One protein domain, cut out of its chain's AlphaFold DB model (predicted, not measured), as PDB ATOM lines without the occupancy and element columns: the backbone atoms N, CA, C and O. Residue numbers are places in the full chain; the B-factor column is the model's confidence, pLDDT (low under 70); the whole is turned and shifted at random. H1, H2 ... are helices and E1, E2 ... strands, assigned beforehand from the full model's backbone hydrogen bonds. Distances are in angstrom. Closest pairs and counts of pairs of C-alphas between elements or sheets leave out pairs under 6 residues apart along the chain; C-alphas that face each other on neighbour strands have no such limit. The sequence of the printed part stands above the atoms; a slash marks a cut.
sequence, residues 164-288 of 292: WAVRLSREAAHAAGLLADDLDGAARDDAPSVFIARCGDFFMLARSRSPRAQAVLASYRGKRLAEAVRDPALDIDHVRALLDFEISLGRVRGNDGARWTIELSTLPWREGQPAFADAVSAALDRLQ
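AT A GLANCE: This is residues 164 to 288 of the 292 residues of an uncharacterized protein of Paraburkholderia fynbosensis (UniProt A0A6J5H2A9). A twisted sheet of five strands has two helices, H1 and H5, over one of its faces, and a group of three short helices, H2, H3 and H4, sits beyond one end of the strands and makes the whole long. The printed part has 125 residues with five named helices and five named strands, in the order E1 H1 E2 E3 H2 H3 H4 E4 E5 H5. The sheet runs E1 E2 E3 E4 E5, antiparallel throughout, and the class is mixed, helices and strands. The whole is compact, with a radius of gyration of the C-alphas of 15.9 A, yet elongated in outline, spanning 51 by 30 by 22 A.

IN THESE COORDINATES: E1, residues 164 to 169, begins at C-alpha 164 (-40.286, -11.582, -18.495) and is 17.2 A long. H1 is residues 170 to 175, 8.5 A. E2, residues 192 to 199, measures 20.3 A, and E3, residues 202 to 207, 17.0 A. H2 is residues 211 to 220, 14.9 A; H3 residues 225 to 230, 8.6 A; H4 residues 236 to 243, 10.6 A. E4, residues 246 to 253, begins at C-alpha 246 (-32.281, 0.449, -5.337) and measures 21.6 A. E5 is residues 259 to 265, 16.4 A. H5, residues 278 to 288, 16.2 A, ends at C-alpha 288 (-39.767, -8.709, -26.058).

HOW THE PARTS SIT: E1 and E5 are the edge strands. E1 and E2 are antiparallel at 171 degrees, with N 166 and O 196 2.8 A apart, within hydrogen-bond range. In the hairpin E2 and E3, N 195 and O 206 are 2.8 A apart; between E3 and E4, N 207 and O 246 are 2.7 A apart; in the hairpin E4 and E5, N 249 and O 264 are 2.8 A apart. H5 on one face of the sheet makes two layers, a helix layer and a sheet layer; its height over the sheet is 7.9 A, and it runs only just slantwise to the strands, at 59 degrees to E2 on the local plane. H1 is on the same face, stands up from the sheet, and comes closest to E2 at the C-alphas of Arg 170 and Ser 193, 5.0 A. H2, H3 and H4 are not on the sheet. H2 and H4 touch, about perpendicular at 87 degrees, closest at the C-alphas of Ala 213 and Leu 242, 5.5 A. H3 is close to but not clearly touching H4, its closest C-alphas being Val 229 and Val 239 of H4, 5.6 A. Every O i to N i+4 pair is within hydrogen-bond range in H1, H3 and H4, against 4 of 6 in H2 and 5 of 7 in H5.

THE WHOLE: The two C-alphas farthest apart, those of Ala 233 and Asn 255, are 50.9 A apart. The printed part has no cut. The links H1 to E2, 16 residues, and E5 to H5, 12 residues, are long; the others are tight. The mean pLDDT of the printed part is 88.8, and residues 181 to 190, 254 to 258 and 288 are under 70.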
ATOM      1  N   TRP A 164     -41.594 -10.941 -18.607       93.12
ATOM      2  CA  TRP A 164     -40.286 -11.582 -18.495       93.12
ATOM      3  C   TRP A 164     -39.548 -11.063 -17.266       93.12
ATOM      4  O   TRP A 164     -39.862  -9.996 -16.737       93.12
ATOM      5  N   ALA A 165     -38.548 -11.810 -16.814       95.12
ATOM      6  CA  ALA A 165     -37.622 -11.337 -15.800       95.12
ATOM      7  C   ALA A 165     -36.210 -11.854 -16.063       95.12
ATOM      8  O   ALA A 165     -36.026 -12.948 -16.593       95.12
ATOM      9  N   VAL A 166     -35.221 -11.068 -15.655       94.12
ATOM     10  CA  VAL A 166     -33.806 -11.429 -15.665       94.12
ATOM     11  C   VAL A 166     -33.242 -11.315 -14.254       94.12
ATOM     12  O   VAL A 166     -33.550 -10.383 -13.511       94.12
ATOM     13  N   ARG A 167     -32.400 -12.285 -13.902       94.06
ATOM     14  CA  ARG A 167     -31.636 -12.357 -12.655       94.06
ATOM     15  C   ARG A 167     -30.163 -12.364 -13.031       94.06
ATOM     16  O   ARG A 167     -29.732 -13.250 -13.762       94.06
ATOM     17  N   LEU A 168     -29.406 -11.387 -12.547       92.56
ATOM     18  CA  LEU A 168     -27.998 -11.209 -12.887       92.56
ATOM     19  C   LEU A 168     -27.129 -11.359 -11.639       92.56
ATOM     20  O   LEU A 168     -27.413 -10.766 -10.593       92.56
ATOM     21  N   SER A 169     -26.044 -12.124 -11.768       90.56
ATOM     22  CA  SER A 169     -24.940 -12.096 -10.805       90.56
ATOM     23  C   SER A 169     -24.275 -10.716 -10.803       90.56
ATOM     24  O   SER A 169     -24.503  -9.895 -11.698       90.56
ATOM     25  N   ARG A 170     -23.420 -10.450  -9.810       87.19
ATOM     26  CA  ARG A 170     -22.655  -9.196  -9.752       87.19
ATOM     27  C   ARG A 170     -21.797  -8.983 -11.001       87.19
ATOM     28  O   ARG A 170     -21.807  -7.891 -11.558       87.19
ATOM     29  N   GLU A 171     -21.102 -10.028 -11.449       87.19
ATOM     30  CA  GLU A 171     -20.250 -10.005 -12.646       87.19
ATOM     31  C   GLU A 171     -21.067  -9.674 -13.901       87.19
ATOM     32  O   GLU A 171     -20.710  -8.764 -14.648       87.19
ATOM     33  N   ALA A 172     -22.210 -10.343 -14.092       89.44
ATOM     34  CA  ALA A 172     -23.074 -10.105 -15.244       89.44
ATOM     35  C   ALA A 172     -23.700  -8.699 -15.224       89.44
ATOM     36  O   ALA A 172     -23.764  -8.039 -16.257       89.44
ATOM     37  N   ALA A 173     -24.131  -8.214 -14.054       90.81
ATOM     38  CA  ALA A 173     -24.671  -6.864 -13.911       90.81
ATOM     39  C   ALA A 173     -23.607  -5.779 -14.138       90.81
ATOM     40  O   ALA A 173     -23.894  -4.783 -14.799       90.81
ATOM     41  N   HIS A 174     -22.379  -5.977 -13.652       88.62
ATOM     42  CA  HIS A 174     -21.259  -5.080 -13.935       88.62
ATOM     43  C   HIS A 174     -20.926  -5.060 -15.434       88.62
ATOM     44  O   HIS A 174     -20.872  -3.993 -16.038       88.62
ATOM     45  N   ALA A 175     -20.805  -6.231 -16.070       88.75
ATOM     46  CA  ALA A 175     -20.569  -6.336 -17.513       88.75
ATOM     47  C   ALA A 175     -21.685  -5.685 -18.353       88.75
ATOM     48  O   ALA A 175     -21.424  -5.170 -19.438       88.75
ATOM     49  N   ALA A 176     -22.920  -5.677 -17.847       88.88
ATOM     50  CA  ALA A 176     -24.061  -5.010 -18.466       88.88
ATOM     51  C   ALA A 176     -24.144  -3.496 -18.169       88.88
ATOM     52  O   ALA A 176     -25.073  -2.849 -18.644       88.88
ATOM     53  N   GLY A 177     -23.223  -2.919 -17.386       89.31
ATOM     54  CA  GLY A 177     -23.241  -1.498 -17.016       89.31
ATOM     55  C   GLY A 177     -24.338  -1.119 -16.013       89.31
ATOM     56  O   GLY A 177     -24.756   0.035 -15.961       89.31
ATOM     57  N   LEU A 178     -24.839  -2.083 -15.234       90.44
ATOM     58  CA  LEU A 178     -25.876  -1.882 -14.211       90.44
ATOM     59  C   LEU A 178     -25.298  -1.597 -12.811       90.44
ATOM     60  O   LEU A 178     -26.057  -1.335 -11.879       90.44
ATOM     61  N   LEU A 179     -23.974  -1.665 -12.651       88.81
ATOM     62  CA  LEU A 179     -23.233  -1.389 -11.415       88.81
ATOM     63  C   LEU A 179     -22.000  -0.535 -11.748       88.81
ATOM     64  O   LEU A 179     -21.386  -0.775 -12.782       88.81
ATOM     65  N   ALA A 180     -21.665   0.436 -10.886       72.25
ATOM     66  CA  ALA A 180     -20.609   1.422 -11.147       72.25
ATOM     67  C   ALA A 180     -19.176   0.888 -10.930       72.25
ATOM     68  O   ALA A 180     -18.439   0.928 -11.892       72.25
ATOM     69  N   ASP A 181     -18.801   0.346  -9.757       65.94
ATOM     70  CA  ASP A 181     -17.444  -0.180  -9.424       65.94
ATOM     71  C   ASP A 181     -17.546  -1.114  -8.171       65.94
ATOM     72  O   ASP A 181     -18.596  -1.138  -7.513       65.94
ATOM     73  N   ASP A 182     -16.604  -1.937  -7.678       53.78
ATOM     74  CA  ASP A 182     -15.375  -2.600  -8.154       53.78
ATOM     75  C   ASP A 182     -15.554  -4.120  -7.890       53.78
ATOM     76  O   ASP A 182     -16.248  -4.523  -6.941       53.78
ATOM     77  N   LEU A 183     -14.932  -4.988  -8.696       53.94
ATOM     78  CA  LEU A 183     -14.839  -6.443  -8.444       53.94
ATOM     79  C   LEU A 183     -13.727  -6.799  -7.436       53.94
ATOM     80  O   LEU A 183     -13.350  -7.967  -7.323       53.94
ATOM     81  N   ASP A 184     -13.193  -5.816  -6.711       46.06
ATOM     82  CA  ASP A 184     -12.009  -5.986  -5.874       46.06
ATOM     83  C   ASP A 184     -12.233  -6.996  -4.740       46.06
ATOM     84  O   ASP A 184     -12.847  -6.724  -3.706       46.06
ATOM     85  N   GLY A 185     -11.695  -8.198  -4.955       49.88
ATOM     86  CA  GLY A 185     -11.424  -9.202  -3.928       49.88
ATOM     87  C   GLY A 185     -12.631  -9.936  -3.348       49.88
ATOM     88  O   GLY A 185     -12.441 -10.796  -2.487       49.88
ATOM     89  N   ALA A 186     -13.859  -9.654  -3.794       52.09
ATOM     90  CA  ALA A 186     -15.008 -10.465  -3.409       52.09
ATOM     91  C   ALA A 186     -14.894 -11.842  -4.080       52.09
ATOM     92  O   ALA A 186     -14.765 -11.939  -5.302       52.09
ATOM     93  N   ALA A 187     -14.927 -12.914  -3.281       50.19
ATOM     94  CA  ALA A 187     -15.066 -14.267  -3.810       50.19
ATOM     95  C   ALA A 187     -16.259 -14.312  -4.776       50.19
ATOM     96  O   ALA A 187     -17.247 -13.607  -4.556       50.19
ATOM     97  N   ARG A 188     -16.162 -15.123  -5.841       56.81
ATOM     98  CA  ARG A 188     -17.308 -15.394  -6.718       56.81
ATOM     99  C   ARG A 188     -18.472 -15.837  -5.839       56.81
ATOM    100  O   ARG A 188     -18.414 -16.904  -5.235       56.81
ATOM    101  N   ASP A 189     -19.468 -14.973  -5.737       62.94
ATOM    102  CA  ASP A 189     -20.727 -15.256  -5.077       62.94
ATOM    103  C   ASP A 189     -21.775 -15.374  -6.180       62.94
ATOM    104  O   ASP A 189     -21.987 -14.436  -6.956       62.94
ATOM    105  N   ASP A 190     -22.395 -16.548  -6.267       68.81
ATOM    106  CA  ASP A 190     -23.488 -16.820  -7.200       68.81
ATOM    107  C   ASP A 190     -24.790 -16.114  -6.765       68.81
ATOM    108  O   ASP A 190     -25.807 -16.159  -7.472       68.81
ATOM    109  N   ALA A 191     -24.770 -15.412  -5.621       80.50
ATOM    110  CA  ALA A 191     -25.855 -14.552  -5.194       80.50
ATOM    111  C   ALA A 191     -26.169 -13.481  -6.257       80.50
ATOM    112  O   ALA A 191     -25.292 -12.775  -6.778       80.50
ATOM    113  N   PRO A 192     -27.455 -13.306  -6.582       86.25
ATOM    114  CA  PRO A 192     -27.855 -12.335  -7.574       86.25
ATOM    115  C   PRO A 192     -27.717 -10.922  -7.007       86.25
ATOM    116  O   PRO A 192     -28.034 -10.660  -5.849       86.25
ATOM    117  N   SER A 193     -27.263  -9.993  -7.844       91.38
ATOM    118  CA  SER A 193     -27.113  -8.584  -7.466       91.38
ATOM    119  C   SER A 193     -28.121  -7.669  -8.143       91.38
ATOM    120  O   SER A 193     -28.387  -6.587  -7.627       91.38
ATOM    121  N   VAL A 194     -28.688  -8.090  -9.279       96.38
ATOM    122  CA  VAL A 194     -29.693  -7.308 -10.002       96.38
ATOM    123  C   VAL A 194     -30.832  -8.196 -10.491       96.38
ATOM    124  O   VAL A 194     -30.601  -9.267 -11.052       96.38
ATOM    125  N   PHE A 195     -32.064  -7.734 -10.286       97.81
ATOM    126  CA  PHE A 195     -33.279  -8.287 -10.875       97.81
ATOM    127  C   PHE A 195     -33.918  -7.196 -11.721       97.81
ATOM    128  O   PHE A 195     -34.060  -6.067 -11.256       97.81
ATOM    129  N   ILE A 196     -34.330  -7.536 -12.936       97.62
ATOM    130  CA  ILE A 196     -35.170  -6.666 -13.761       97.62
ATOM    131  C   ILE A 196     -36.346  -7.503 -14.235       97.62
ATOM    132  O   ILE A 196     -36.151  -8.597 -14.760       97.62
ATOM    133  N   ALA A 197     -37.557  -7.005 -14.048       96.75
ATOM    134  CA  ALA A 197     -38.773  -7.669 -14.483       96.75
ATOM    135  C   ALA A 197     -39.648  -6.703 -15.273       96.75
ATOM    136  O   ALA A 197     -39.638  -5.498 -15.016       96.75
ATOM    137  N   ARG A 198     -40.411  -7.247 -16.219       95.44
ATOM    138  CA  ARG A 198     -41.434  -6.534 -16.977       95.44
ATOM    139  C   ARG A 198     -42.748  -7.298 -16.900       95.44
ATOM    140  O   ARG A 198     -42.750  -8.509 -17.112       95.44
ATOM    141  N   CYS A 199     -43.833  -6.568 -16.665       95.75
ATOM    142  CA  CYS A 199     -45.214  -7.033 -16.775       95.75
ATOM    143  C   CYS A 199     -46.016  -5.943 -17.500       95.75
ATOM    144  O   CYS A 199     -46.213  -4.858 -16.950       95.75
ATOM    145  N   GLY A 200     -46.428  -6.210 -18.741       93.88
ATOM    146  CA  GLY A 200     -47.116  -5.255 -19.610       93.88
ATOM    147  C   GLY A 200     -46.309  -3.968 -19.821       93.88
ATOM    148  O   GLY A 200     -45.163  -3.995 -20.296       93.88
ATOM    149  N   ASP A 201     -46.910  -2.845 -19.436       94.12
ATOM    150  CA  ASP A 201     -46.327  -1.503 -19.532       94.12
ATOM    151  C   ASP A 201     -45.388  -1.164 -18.369       94.12
ATOM    152  O   ASP A 201     -44.772  -0.098 -18.366       94.12
ATOM    153  N   PHE A 202     -45.270  -2.039 -17.369       97.31
ATOM    154  CA  PHE A 202     -44.477  -1.788 -16.172       97.31
ATOM    155  C   PHE A 202     -43.173  -2.555 -16.171       97.31
ATOM    156  O   PHE A 202     -43.103  -3.697 -16.625       97.31
ATOM    157  N   PHE A 203     -42.168  -1.961 -15.538       97.81
ATOM    158  CA  PHE A 203     -40.968  -2.669 -15.129       97.81
ATOM    159  C   PHE A 203     -40.654  -2.435 -13.658       97.81
ATOM    160  O   PHE A 203     -41.011  -1.402 -13.090       97.81
ATOM    161  N   MET A 204     -39.931  -3.378 -13.065       98.75
ATOM    162  CA  MET A 204     -39.255  -3.173 -11.794       98.75
ATOM    163  C   MET A 204     -37.779  -3.554 -11.895       98.75
ATOM    164  O   MET A 204     -37.417  -4.499 -12.592       98.75
ATOM    165  N   LEU A 205     -36.938  -2.803 -11.190       98.56
ATOM    166  CA  LEU A 205     -35.512  -3.043 -10.983       98.56
ATOM    167  C   LEU A 205     -35.290  -3.252  -9.487       98.56
ATOM    168  O   LEU A 205     -35.785  -2.456  -8.697       98.56
ATOM    169  N   ALA A 206     -34.514  -4.261  -9.107       98.62
ATOM    170  CA  ALA A 206     -33.923  -4.376  -7.779       98.62
ATOM    171  C   ALA A 206     -32.412  -4.546  -7.912       98.62
ATOM    172  O   ALA A 206     -31.955  -5.405  -8.663       98.62
ATOM    173  N   ARG A 207     -31.641  -3.754  -7.172       97.12
ATOM    174  CA  ARG A 207     -30.182  -3.779  -7.128       97.12
ATOM    175  C   ARG A 207     -29.724  -3.851  -5.675       97.12
ATOM    176  O   ARG A 207     -30.051  -2.982  -4.865       97.12
ATOM    177  N   SER A 208     -28.932  -4.872  -5.368       95.00
ATOM    178  CA  SER A 208     -28.353  -5.079  -4.045       95.00
ATOM    179  C   SER A 208     -27.211  -4.104  -3.742       95.00
ATOM    180  O   SER A 208     -26.654  -3.445  -4.625       95.00
ATOM    181  N   ARG A 209     -26.849  -4.037  -2.457       92.81
ATOM    182  CA  ARG A 209     -25.673  -3.314  -1.958       92.81
ATOM    183  C   ARG A 209     -24.381  -4.024  -2.355       92.81
ATOM    184  O   ARG A 209     -24.386  -5.193  -2.737       92.81
ATOM    185  N   SER A 210     -23.250  -3.348  -2.169       90.62
ATOM    186  CA  SER A 210     -21.941  -3.998  -2.272       90.62
ATOM    187  C   SER A 210     -21.789  -5.148  -1.253       90.62
ATOM    188  O   SER A 210     -22.364  -5.083  -0.161       90.62
ATOM    189  N   PRO A 211     -20.973  -6.181  -1.546       89.25
ATOM    190  CA  PRO A 211     -20.703  -7.269  -0.601       89.25
ATOM    191  C   PRO A 211     -20.181  -6.779   0.757       89.25
ATOM    192  O   PRO A 211     -20.580  -7.286   1.802       89.25
ATOM    193  N   ARG A 212     -19.345  -5.731   0.757       89.38
ATOM    194  CA  ARG A 212     -18.846  -5.099   1.985       89.38
ATOM    195  C   ARG A 212     -19.982  -4.509   2.822       89.38
ATOM    196  O   ARG A 212     -20.028  -4.734   4.027       89.38
ATOM    197  N   ALA A 213     -20.903  -3.781   2.194       93.25
ATOM    198  CA  ALA A 213     -22.066  -3.235   2.883       93.25
ATOM    199  C   ALA A 213     -22.990  -4.348   3.399       93.25
ATOM    200  O   ALA A 213     -23.479  -4.248   4.517       93.25
ATOM    201  N   GLN A 214     -23.170  -5.438   2.644       92.38
ATOM    202  CA  GLN A 214     -23.937  -6.603   3.107       92.38
ATOM    203  C   GLN A 214     -23.296  -7.280   4.325       92.38
ATOM    204  O   GLN A 214     -24.005  -7.652   5.260       92.38
ATOM    205  N   ALA A 215     -21.966  -7.399   4.358       92.38
ATOM    206  CA  ALA A 215     -21.248  -7.954   5.505       92.38
ATOM    207  C   ALA A 215     -21.440  -7.102   6.772       92.38
ATOM    208  O   ALA A 215     -21.652  -7.650   7.851       92.38
ATOM    209  N   VAL A 216     -21.432  -5.770   6.636       94.69
ATOM    210  CA  VAL A 216     -21.770  -4.857   7.741       94.69
ATOM    211  C   VAL A 216     -23.241  -5.005   8.129       94.69
ATOM    212  O   VAL A 216     -23.552  -5.139   9.304       94.69
ATOM    213  N   LEU A 217     -24.154  -5.043   7.157       95.19
ATOM    214  CA  LEU A 217     -25.591  -5.160   7.406       95.19
ATOM    215  C   LEU A 217     -25.952  -6.444   8.178       95.19
ATOM    216  O   LEU A 217     -26.882  -6.442   8.982       95.19
ATOM    217  N   ALA A 218     -25.203  -7.530   7.971       94.94
ATOM    218  CA  ALA A 218     -25.412  -8.805   8.651       94.94
ATOM    219  C   ALA A 218     -25.232  -8.737  10.181       94.94
ATOM    220  O   ALA A 218     -25.840  -9.548  10.885       94.94
ATOM    221  N   SER A 219     -24.464  -7.775  10.714       96.12
ATOM    222  CA  SER A 219     -24.342  -7.578  12.170       96.12
ATOM    223  C   SER A 219     -25.624  -7.023  12.807       96.12
ATOM    224  O   SER A 219     -25.813  -7.147  14.015       96.12
ATOM    225  N   TYR A 220     -26.545  -6.493  11.994       96.94
ATOM    226  CA  TYR A 220     -27.851  -5.974  12.404       96.94
ATOM    227  C   TYR A 220     -28.992  -6.975  12.155       96.94
ATOM    228  O   TYR A 220     -30.139  -6.570  11.968       96.94
ATOM    229  N   ARG A 221     -28.703  -8.285  12.132       96.38
ATOM    230  CA  ARG A 221     -29.707  -9.341  11.908       96.38
ATOM    231  C   ARG A 221     -30.956  -9.140  12.776       96.38
ATOM    232  O   ARG A 221     -30.864  -8.931  13.984       96.38
ATOM    233  N   GLY A 222     -32.129  -9.224  12.149       93.31
ATOM    234  CA  GLY A 222     -33.429  -9.072  12.811       93.31
ATOM    235  C   GLY A 222     -33.809  -7.633  13.187       93.31
ATOM    236  O   GLY A 222     -34.860  -7.431  13.795       93.31
ATOM    237  N   LYS A 223     -32.992  -6.629  12.843       95.12
ATOM    238  CA  LYS A 223     -33.299  -5.201  13.022       95.12
ATOM    239  C   LYS A 223     -33.912  -4.606  11.756       95.12
ATOM    240  O   LYS A 223     -33.791  -5.164  10.669       95.12
ATOM    241  N   ARG A 224     -34.526  -3.428  11.871       94.69
ATOM    242  CA  ARG A 224     -34.863  -2.574  10.720       94.69
ATOM    243  C   ARG A 224     -33.632  -1.804  10.245       94.69
ATOM    244  O   ARG A 224     -32.778  -1.440  11.052       94.69
ATOM    245  N   LEU A 225     -33.577  -1.451   8.958       97.25
ATOM    246  CA  LEU A 225     -32.463  -0.652   8.430       97.25
ATOM    247  C   LEU A 225     -32.344   0.707   9.140       97.25
ATOM    248  O   LEU A 225     -31.241   1.128   9.473       97.25
ATOM    249  N   ALA A 226     -33.469   1.357   9.451       96.44
ATOM    250  CA  ALA A 226     -33.477   2.605  10.217       96.44
ATOM    251  C   ALA A 226     -32.859   2.478  11.623       96.44
ATOM    252  O   ALA A 226     -32.388   3.475  12.164       96.44
ATOM    253  N   GLU A 227     -32.849   1.287  12.232       96.25
ATOM    254  CA  GLU A 227     -32.137   1.056  13.497       96.25
ATOM    255  C   GLU A 227     -30.626   0.980  13.269       96.25
ATOM    256  O   GLU A 227     -29.881   1.621  14.003       96.25
ATOM    257  N   ALA A 228     -30.180   0.277  12.221       96.56
ATOM    258  CA  ALA A 228     -28.765   0.220  11.851       96.56
ATOM    259  C   ALA A 228     -28.217   1.614  11.510       96.56
ATOM    260  O   ALA A 228     -27.179   2.026  12.011       96.56
ATOM    261  N   VAL A 229     -28.956   2.397  10.723       97.19
ATOM    262  CA  VAL A 229     -28.554   3.753  10.310       97.19
ATOM    263  C   VAL A 229     -28.498   4.748  11.484       97.19
ATOM    264  O   VAL A 229     -27.724   5.712  11.455       97.19
ATOM    265  N   ARG A 230     -29.286   4.516  12.543       97.12
ATOM    266  CA  ARG A 230     -29.239   5.305  13.786       97.12
ATOM    267  C   ARG A 230     -28.037   4.986  14.665       97.12
ATOM    268  O   ARG A 230     -27.740   5.792  15.542       97.12
ATOM    269  N   ASP A 231     -27.382   3.846  14.464       96.88
ATOM    270  CA  ASP A 231     -26.260   3.432  15.295       96.88
ATOM    271  C   ASP A 231     -25.109   4.452  15.186       96.88
ATOM    272  O   ASP A 231     -24.564   4.653  14.092       96.88
ATOM    273  N   PRO A 232     -24.727   5.122  16.293       95.75
ATOM    274  CA  PRO A 232     -23.635   6.088  16.279       95.75
ATOM    275  C   PRO A 232     -22.266   5.439  16.028       95.75
ATOM    276  O   PRO A 232     -21.321   6.160  15.715       95.75
ATOM    277  N   ALA A 233     -22.141   4.111  16.152       96.00
ATOM    278  CA  ALA A 233     -20.907   3.389  15.850       96.00
ATOM    279  C   ALA A 233     -20.622   3.287  14.342       96.00
ATOM    280  O   ALA A 233     -19.466   3.120  13.954       96.00
ATOM    281  N   LEU A 234     -21.644   3.402  13.484       96.19
ATOM    282  CA  LEU A 234     -21.444   3.479  12.038       96.19
ATOM    283  C   LEU A 234     -21.151   4.916  11.635       96.19
ATOM    284  O   LEU A 234     -21.993   5.799  11.813       96.19
ATOM    285  N   ASP A 235     -19.996   5.150  11.016       95.94
ATOM    286  CA  ASP A 235     -19.721   6.425  10.357       95.94
ATOM    287  C   ASP A 235     -20.688   6.685   9.182       95.94
ATOM    288  O   ASP A 235     -21.493   5.842   8.775       95.94
ATOM    289  N   ILE A 236     -20.664   7.917   8.668       96.56
ATOM    290  CA  ILE A 236     -21.617   8.352   7.645       96.56
ATOM    291  C   ILE A 236     -21.436   7.615   6.310       96.56
ATOM    292  O   ILE A 236     -22.412   7.432   5.584       96.56
ATOM    293  N   ASP A 237     -20.226   7.161   5.992       95.75
ATOM    294  CA  ASP A 237     -19.940   6.504   4.721       95.75
ATOM    295  C   ASP A 237     -20.400   5.047   4.746       95.75
ATOM    296  O   ASP A 237     -21.008   4.583   3.778       95.75
ATOM    297  N   HIS A 238     -20.257   4.355   5.881       96.06
ATOM    298  CA  HIS A 238     -20.901   3.062   6.096       96.06
ATOM    299  C   HIS A 238     -22.425   3.177   6.011       96.06
ATOM    300  O   HIS A 238     -23.050   2.372   5.326       96.06
ATOM    301  N   VAL A 239     -23.035   4.200   6.623       97.94
ATOM    302  CA  VAL A 239     -24.484   4.438   6.499       97.94
ATOM    303  C   VAL A 239     -24.910   4.623   5.043       97.94
ATOM    304  O   VAL A 239     -25.888   4.018   4.608       97.94
ATOM    305  N   ARG A 240     -24.181   5.437   4.275       97.75
ATOM    306  CA  ARG A 240     -24.462   5.632   2.847       97.75
ATOM    307  C   ARG A 240     -24.310   4.324   2.075       97.75
ATOM    308  O   ARG A 240     -25.187   4.000   1.289       97.75
ATOM    309  N   ALA A 241     -23.283   3.524   2.355       96.06
ATOM    310  CA  ALA A 241     -23.112   2.210   1.737       96.06
ATOM    311  C   ALA A 241     -24.254   1.232   2.089       96.06
ATOM    312  O   ALA A 241     -24.676   0.442   1.246       96.06
ATOM    313  N   LEU A 242     -24.810   1.310   3.305       97.25
ATOM    314  CA  LEU A 242     -26.013   0.562   3.694       97.25
ATOM    315  C   LEU A 242     -27.294   1.072   3.012       97.25
ATOM    316  O   LEU A 242     -28.281   0.344   2.949       97.25
ATOM    317  N   LEU A 243     -27.323   2.302   2.507       97.75
ATOM    318  CA  LEU A 243     -28.460   2.857   1.765       97.75
ATOM    319  C   LEU A 243     -28.248   2.854   0.250       97.75
ATOM    320  O   LEU A 243     -29.171   3.189  -0.489       97.75
ATOM    321  N   ASP A 244     -27.076   2.423  -0.214       96.69
ATOM    322  CA  ASP A 244     -26.771   2.204  -1.623       96.69
ATOM    323  C   ASP A 244     -27.445   0.919  -2.133       96.69
ATOM    324  O   ASP A 244     -26.817  -0.094  -2.452       96.69
ATOM    325  N   PHE A 245     -28.771   0.975  -2.180       97.31
ATOM    326  CA  PHE A 245     -29.680  -0.082  -2.587       97.31
ATOM    327  C   PHE A 245     -30.830   0.542  -3.376       97.31
ATOM    328  O   PHE A 245     -31.404   1.552  -2.957       97.31
ATOM    329  N   GLU A 246     -31.201  -0.068  -4.497       97.94
ATOM    330  CA  GLU A 246     -32.281   0.449  -5.337       97.94
ATOM    331  C   GLU A 246     -33.350  -0.613  -5.548       97.94
ATOM    332  O   GLU A 246     -33.053  -1.696  -6.042       97.94
ATOM    333  N   ILE A 247     -34.601  -0.287  -5.232       98.81
ATOM    334  CA  ILE A 247     -35.751  -0.885  -5.903       98.81
ATOM    335  C   ILE A 247     -36.508   0.244  -6.583       98.81
ATOM    336  O   ILE A 247     -36.819   1.250  -5.948       98.81
ATOM    337  N   SER A 248     -36.790   0.074  -7.868       98.81
ATOM    338  CA  SER A 248     -37.470   1.062  -8.696       98.81
ATOM    339  C   SER A 248     -38.607   0.400  -9.460       98.81
ATOM    340  O   SER A 248     -38.414  -0.652 -10.060       98.81
ATOM    341  N   LEU A 249     -39.778   1.026  -9.448       98.81
ATOM    342  CA  LEU A 249     -40.926   0.735 -10.300       98.81
ATOM    343  C   LEU A 249     -41.029   1.841 -11.349       98.81
ATOM    344  O   LEU A 249     -40.880   3.023 -11.032       98.81
ATOM    345  N   GLY A 250     -41.316   1.474 -12.590       98.06
ATOM    346  CA  GLY A 250     -41.509   2.444 -13.653       98.06
ATOM    347  C   GLY A 250     -42.321   1.911 -14.820       98.06
ATOM    348  O   GLY A 250     -42.836   0.792 -14.786       98.06
ATOM    349  N   ARG A 251     -42.421   2.733 -15.866       95.19
ATOM    350  CA  ARG A 251     -43.147   2.406 -17.095       95.19
ATOM    351  C   ARG A 251     -42.255   2.360 -18.321       95.19
ATOM    352  O   ARG A 251     -41.245   3.057 -18.420       95.19
ATOM    353  N   VAL A 252     -42.711   1.568 -19.280       91.38
ATOM    354  CA  VAL A 252     -42.180   1.440 -20.631       91.38
ATOM    355  C   VAL A 252     -43.235   2.005 -21.589       91.38
ATOM    356  O   VAL A 252     -44.321   1.449 -21.701       91.38
ATOM    357  N   ARG A 253     -42.953   3.128 -22.263       84.25
ATOM    358  CA  ARG A 253     -43.853   3.743 -23.266       84.25
ATOM    359  C   ARG A 253     -43.238   3.596 -24.677       84.25
ATOM    360  O   ARG A 253     -42.069   3.938 -24.836       84.25
ATOM    361  N   GLY A 254     -43.983   3.055 -25.661       66.12
ATOM    362  CA  GLY A 254     -43.526   2.745 -27.047       66.12
ATOM    363  C   GLY A 254     -43.545   3.941 -28.025       66.12
ATOM    364  O   GLY A 254     -43.902   5.040 -27.610       66.12
ATOM    365  N   ASN A 255     -43.189   3.859 -29.322       49.16
ATOM    366  CA  ASN A 255     -42.686   2.766 -30.191       49.16
ATOM    367  C   ASN A 255     -41.327   3.106 -30.875       49.16
ATOM    368  O   ASN A 255     -40.791   2.272 -31.598       49.16
ATOM    369  N   ASP A 256     -40.749   4.288 -30.616       53.12
ATOM    370  CA  ASP A 256     -39.519   4.813 -31.251       53.12
ATOM    371  C   ASP A 256     -38.289   4.739 -30.315       53.12
ATOM    372  O   ASP A 256     -37.534   5.699 -30.160       53.12
ATOM    373  N   GLY A 257     -38.112   3.594 -29.645       50.72
ATOM    374  CA  GLY A 257     -37.061   3.361 -28.642       50.72
ATOM    375  C   GLY A 257     -37.577   3.601 -27.226       50.72
ATOM    376  O   GLY A 257     -37.518   4.718 -26.711       50.72
ATOM    377  N   ALA A 258     -38.148   2.561 -26.616       58.81
ATOM    378  CA  ALA A 258     -38.942   2.690 -25.405       58.81
ATOM    379  C   ALA A 258     -38.169   3.408 -24.286       58.81
ATOM    380  O   ALA A 258     -37.078   2.999 -23.893       58.81
ATOM    381  N   ARG A 259     -38.742   4.490 -23.743       83.62
ATOM    382  CA  ARG A 259     -38.145   5.210 -22.610       83.62
ATOM    383  C   ARG A 259     -38.578   4.564 -21.303       83.62
ATOM    384  O   ARG A 259     -39.653   4.852 -20.778       83.62
ATOM    385  N   TRP A 260     -37.718   3.695 -20.789       93.00
ATOM    386  CA  TRP A 260     -37.803   3.118 -19.450       93.00
ATOM    387  C   TRP A 260     -37.687   4.240 -18.413       93.00
ATOM    388  O   TRP A 260     -36.592   4.742 -18.178       93.00
ATOM    389  N   THR A 261     -38.806   4.667 -17.826       96.12
ATOM    390  CA  THR A 261     -38.852   5.820 -16.909       96.12
ATOM    391  C   THR A 261     -39.283   5.377 -15.521       96.12
ATOM    392  O   THR A 261     -40.307   4.708 -15.383       96.12
ATOM    393  N   ILE A 262     -38.518   5.752 -14.498       97.94
ATOM    394  CA  ILE A 262     -38.811   5.415 -13.101       97.94
ATOM    395  C   ILE A 262     -39.965   6.290 -12.593       97.94
ATOM    396  O   ILE A 262     -39.917   7.512 -12.705       97.94
ATOM    397  N   GLU A 263     -40.985   5.672 -12.001       97.81
ATOM    398  CA  GLU A 263     -42.138   6.357 -11.392       97.81
ATOM    399  C   GLU A 263     -42.076   6.351  -9.856       97.81
ATOM    400  O   GLU A 263     -42.577   7.274  -9.217       97.81
ATOM    401  N   LEU A 264     -41.450   5.337  -9.252       98.56
ATOM    402  CA  LEU A 264     -41.252   5.217  -7.807       98.56
ATOM    403  C   LEU A 264     -39.917   4.523  -7.532       98.56
ATOM    404  O   LEU A 264     -39.635   3.498  -8.145       98.56
ATOM    405  N   SER A 265     -39.114   5.032  -6.598       98.38
ATOM    406  CA  SER A 265     -37.827   4.416  -6.252       98.38
ATOM    407  C   SER A 265     -37.520   4.504  -4.766       98.38
ATOM    408  O   SER A 265     -37.918   5.464  -4.108       98.38
ATOM    409  N   THR A 266     -36.749   3.552  -4.236       98.12
ATOM    410  CA  THR A 266     -36.122   3.689  -2.911       98.12
ATOM    411  C   THR A 266     -35.086   4.815  -2.864       98.12
ATOM    412  O   THR A 266     -34.740   5.263  -1.772       98.12
ATOM    413  N   LEU A 267     -34.622   5.297  -4.024       97.19
ATOM    414  CA  LEU A 267     -33.754   6.462  -4.196       97.19
ATOM    415  C   LEU A 267     -34.560   7.585  -4.882       97.19
ATOM    416  O   LEU A 267     -34.634   7.615  -6.108       97.19
ATOM    417  N   PRO A 268     -35.183   8.514  -4.134       96.81
ATOM    418  CA  PRO A 268     -36.223   9.408  -4.663       96.81
ATOM    419  C   PRO A 268     -35.783  10.286  -5.838       96.81
ATOM    420  O   PRO A 268     -36.573  10.572  -6.726       96.81
ATOM    421  N   TRP A 269     -34.505  10.657  -5.900       96.06
ATOM    422  CA  TRP A 269     -33.938  11.433  -7.010       96.06
ATOM    423  C   TRP A 269     -33.837  10.670  -8.337       96.06
ATOM    424  O   TRP A 269     -33.517  11.264  -9.364       96.06
ATOM    425  N   ARG A 270     -34.091   9.358  -8.334       96.31
ATOM    426  CA  ARG A 270     -34.231   8.546  -9.548       96.31
ATOM    427  C   ARG A 270     -35.628   8.672 -10.162       96.31
ATOM    428  O   ARG A 270     -35.793   8.351 -11.332       96.31
ATOM    429  N   GLU A 271     -36.628   9.126  -9.407       96.62
ATOM    430  CA  GLU A 271     -38.000   9.278  -9.902       96.62
ATOM    431  C   GLU A 271     -38.053  10.330 -11.027       96.62
ATOM    432  O   GLU A 271     -37.462  11.406 -10.939       96.62
ATOM    433  N   GLY A 272     -38.719   9.988 -12.132       94.94
ATOM    434  CA  GLY A 272     -38.762  10.782 -13.362       94.94
ATOM    435  C   GLY A 272     -37.537  10.639 -14.273       94.94
ATOM    436  O   GLY A 272     -37.560  11.159 -15.388       94.94
ATOM    437  N   GLN A 273     -36.486   9.934 -13.844       94.56
ATOM    438  CA  GLN A 273     -35.281   9.718 -14.648       94.56
ATOM    439  C   GLN A 273     -35.384   8.447 -15.510       94.56
ATOM    440  O   GLN A 273     -36.154   7.529 -15.188       94.56
ATOM    441  N   PRO A 274     -34.584   8.350 -16.588       94.75
ATOM    442  CA  PRO A 274     -34.356   7.088 -17.276       94.75
ATOM    443  C   PRO A 274     -33.826   6.023 -16.310       94.75
ATOM    444  O   PRO A 274     -32.932   6.283 -15.502       94.75
ATOM    445  N   ALA A 275     -34.359   4.809 -16.405       94.94
ATOM    446  CA  ALA A 275     -33.953   3.708 -15.537       94.94
ATOM    447  C   ALA A 275     -32.558   3.174 -15.875       94.94
ATOM    448  O   ALA A 275     -31.803   2.778 -14.981       94.94
ATOM    449  N   PHE A 276     -32.227   3.187 -17.165       93.12
ATOM    450  CA  PHE A 276     -31.039   2.565 -17.724       93.12
ATOM    451  C   PHE A 276     -30.376   3.481 -18.753       93.12
ATOM    452  O   PHE A 276     -31.020   4.363 -19.319       93.12
ATOM    453  N   ALA A 277     -29.093   3.238 -19.012       90.81
ATOM    454  CA  ALA A 277     -28.418   3.807 -20.171       90.81
ATOM    455  C   ALA A 277     -29.003   3.235 -21.477       90.81
ATOM    456  O   ALA A 277     -29.460   2.089 -21.505       90.81
ATOM    457  N   ASP A 278     -28.908   3.995 -22.570       89.00
ATOM    458  CA  ASP A 278     -29.526   3.660 -23.862       89.00
ATOM    459  C   ASP A 278     -29.173   2.251 -24.366       89.00
ATOM    460  O   ASP A 278     -30.038   1.520 -24.850       89.00
ATOM    461  N   ALA A 279     -27.916   1.826 -24.202       88.50
ATOM    462  CA  ALA A 279     -27.462   0.497 -24.617       88.50
ATOM    463  C   ALA A 279     -28.186  -0.638 -23.868       88.50
ATOM    464  O   ALA A 279     -28.531  -1.661 -24.467       88.50
ATOM    465  N   VAL A 280     -28.444  -0.446 -22.572       90.44
ATOM    466  CA  VAL A 280     -29.167  -1.406 -21.732       90.44
ATOM    467  C   VAL A 280     -30.650  -1.387 -22.077       90.44
ATOM    468  O   VAL A 280     -31.222  -2.451 -22.293       90.44
ATOM    469  N   SER A 281     -31.263  -0.207 -22.220       89.69
ATOM    470  CA  SER A 281     -32.657  -0.087 -22.671       89.69
ATOM    471  C   SER A 281     -32.887  -0.812 -23.999       89.69
ATOM    472  O   SER A 281     -33.797  -1.633 -24.098       89.69
ATOM    473  N   ALA A 282     -32.001  -0.617 -24.979       86.88
ATOM    474  CA  ALA A 282     -32.076  -1.308 -26.262       86.88
ATOM    475  C   ALA A 282     -31.924  -2.835 -26.131       86.88
ATOM    476  O   ALA A 282     -32.519  -3.582 -26.906       86.88
ATOM    477  N   ALA A 283     -31.119  -3.322 -25.181       88.25
ATOM    478  CA  ALA A 283     -30.984  -4.754 -24.915       88.25
ATOM    479  C   ALA A 283     -32.243  -5.352 -24.280       88.25
ATOM    480  O   ALA A 283     -32.698  -6.408 -24.719       88.25
ATOM    481  N   LEU A 284     -32.836  -4.663 -23.305       88.88
ATOM    482  CA  LEU A 284     -34.078  -5.089 -22.658       88.88
ATOM    483  C   LEU A 284     -35.266  -5.059 -23.627       88.88
ATOM    484  O   LEU A 284     -36.122  -5.941 -23.579       88.88
ATOM    485  N   ASP A 285     -35.293  -4.112 -24.565       86.06
ATOM    486  CA  ASP A 285     -36.311  -4.073 -25.618       86.06
ATOM    487  C   ASP A 285     -36.242  -5.283 -26.560       86.06
ATOM    488  O   ASP A 285     -37.266  -5.704 -27.091       86.06
ATOM    489  N   ARG A 286     -35.077  -5.921 -26.720       84.06
ATOM    490  CA  ARG A 286     -34.958  -7.165 -27.503       84.06
ATOM    491  C   ARG A 286     -35.478  -8.403 -26.769       84.06
ATOM    492  O   ARG A 286     -35.786  -9.394 -27.425       84.06
ATOM    493  N   LEU A 287     -35.638  -8.353 -25.443       78.50
ATOM    494  CA  LEU A 287     -36.241  -9.446 -24.660       78.50
ATOM    495  C   LEU A 287     -37.756  -9.574 -24.884       78.50
ATOM    496  O   LEU A 287     -38.377 -10.512 -24.395       78.50
ATOM    497  N   GLN A 288     -38.357  -8.671 -25.665       65.62
ATOM    498  CA  GLN A 288     -39.767  -8.709 -26.058       65.62
ATOM    499  C   GLN A 288     -40.137  -9.928 -26.942       65.62
ATOM    500  O   GLN A 288     -41.308 -10.093 -27.269       65.62
TER     501      GLN A 288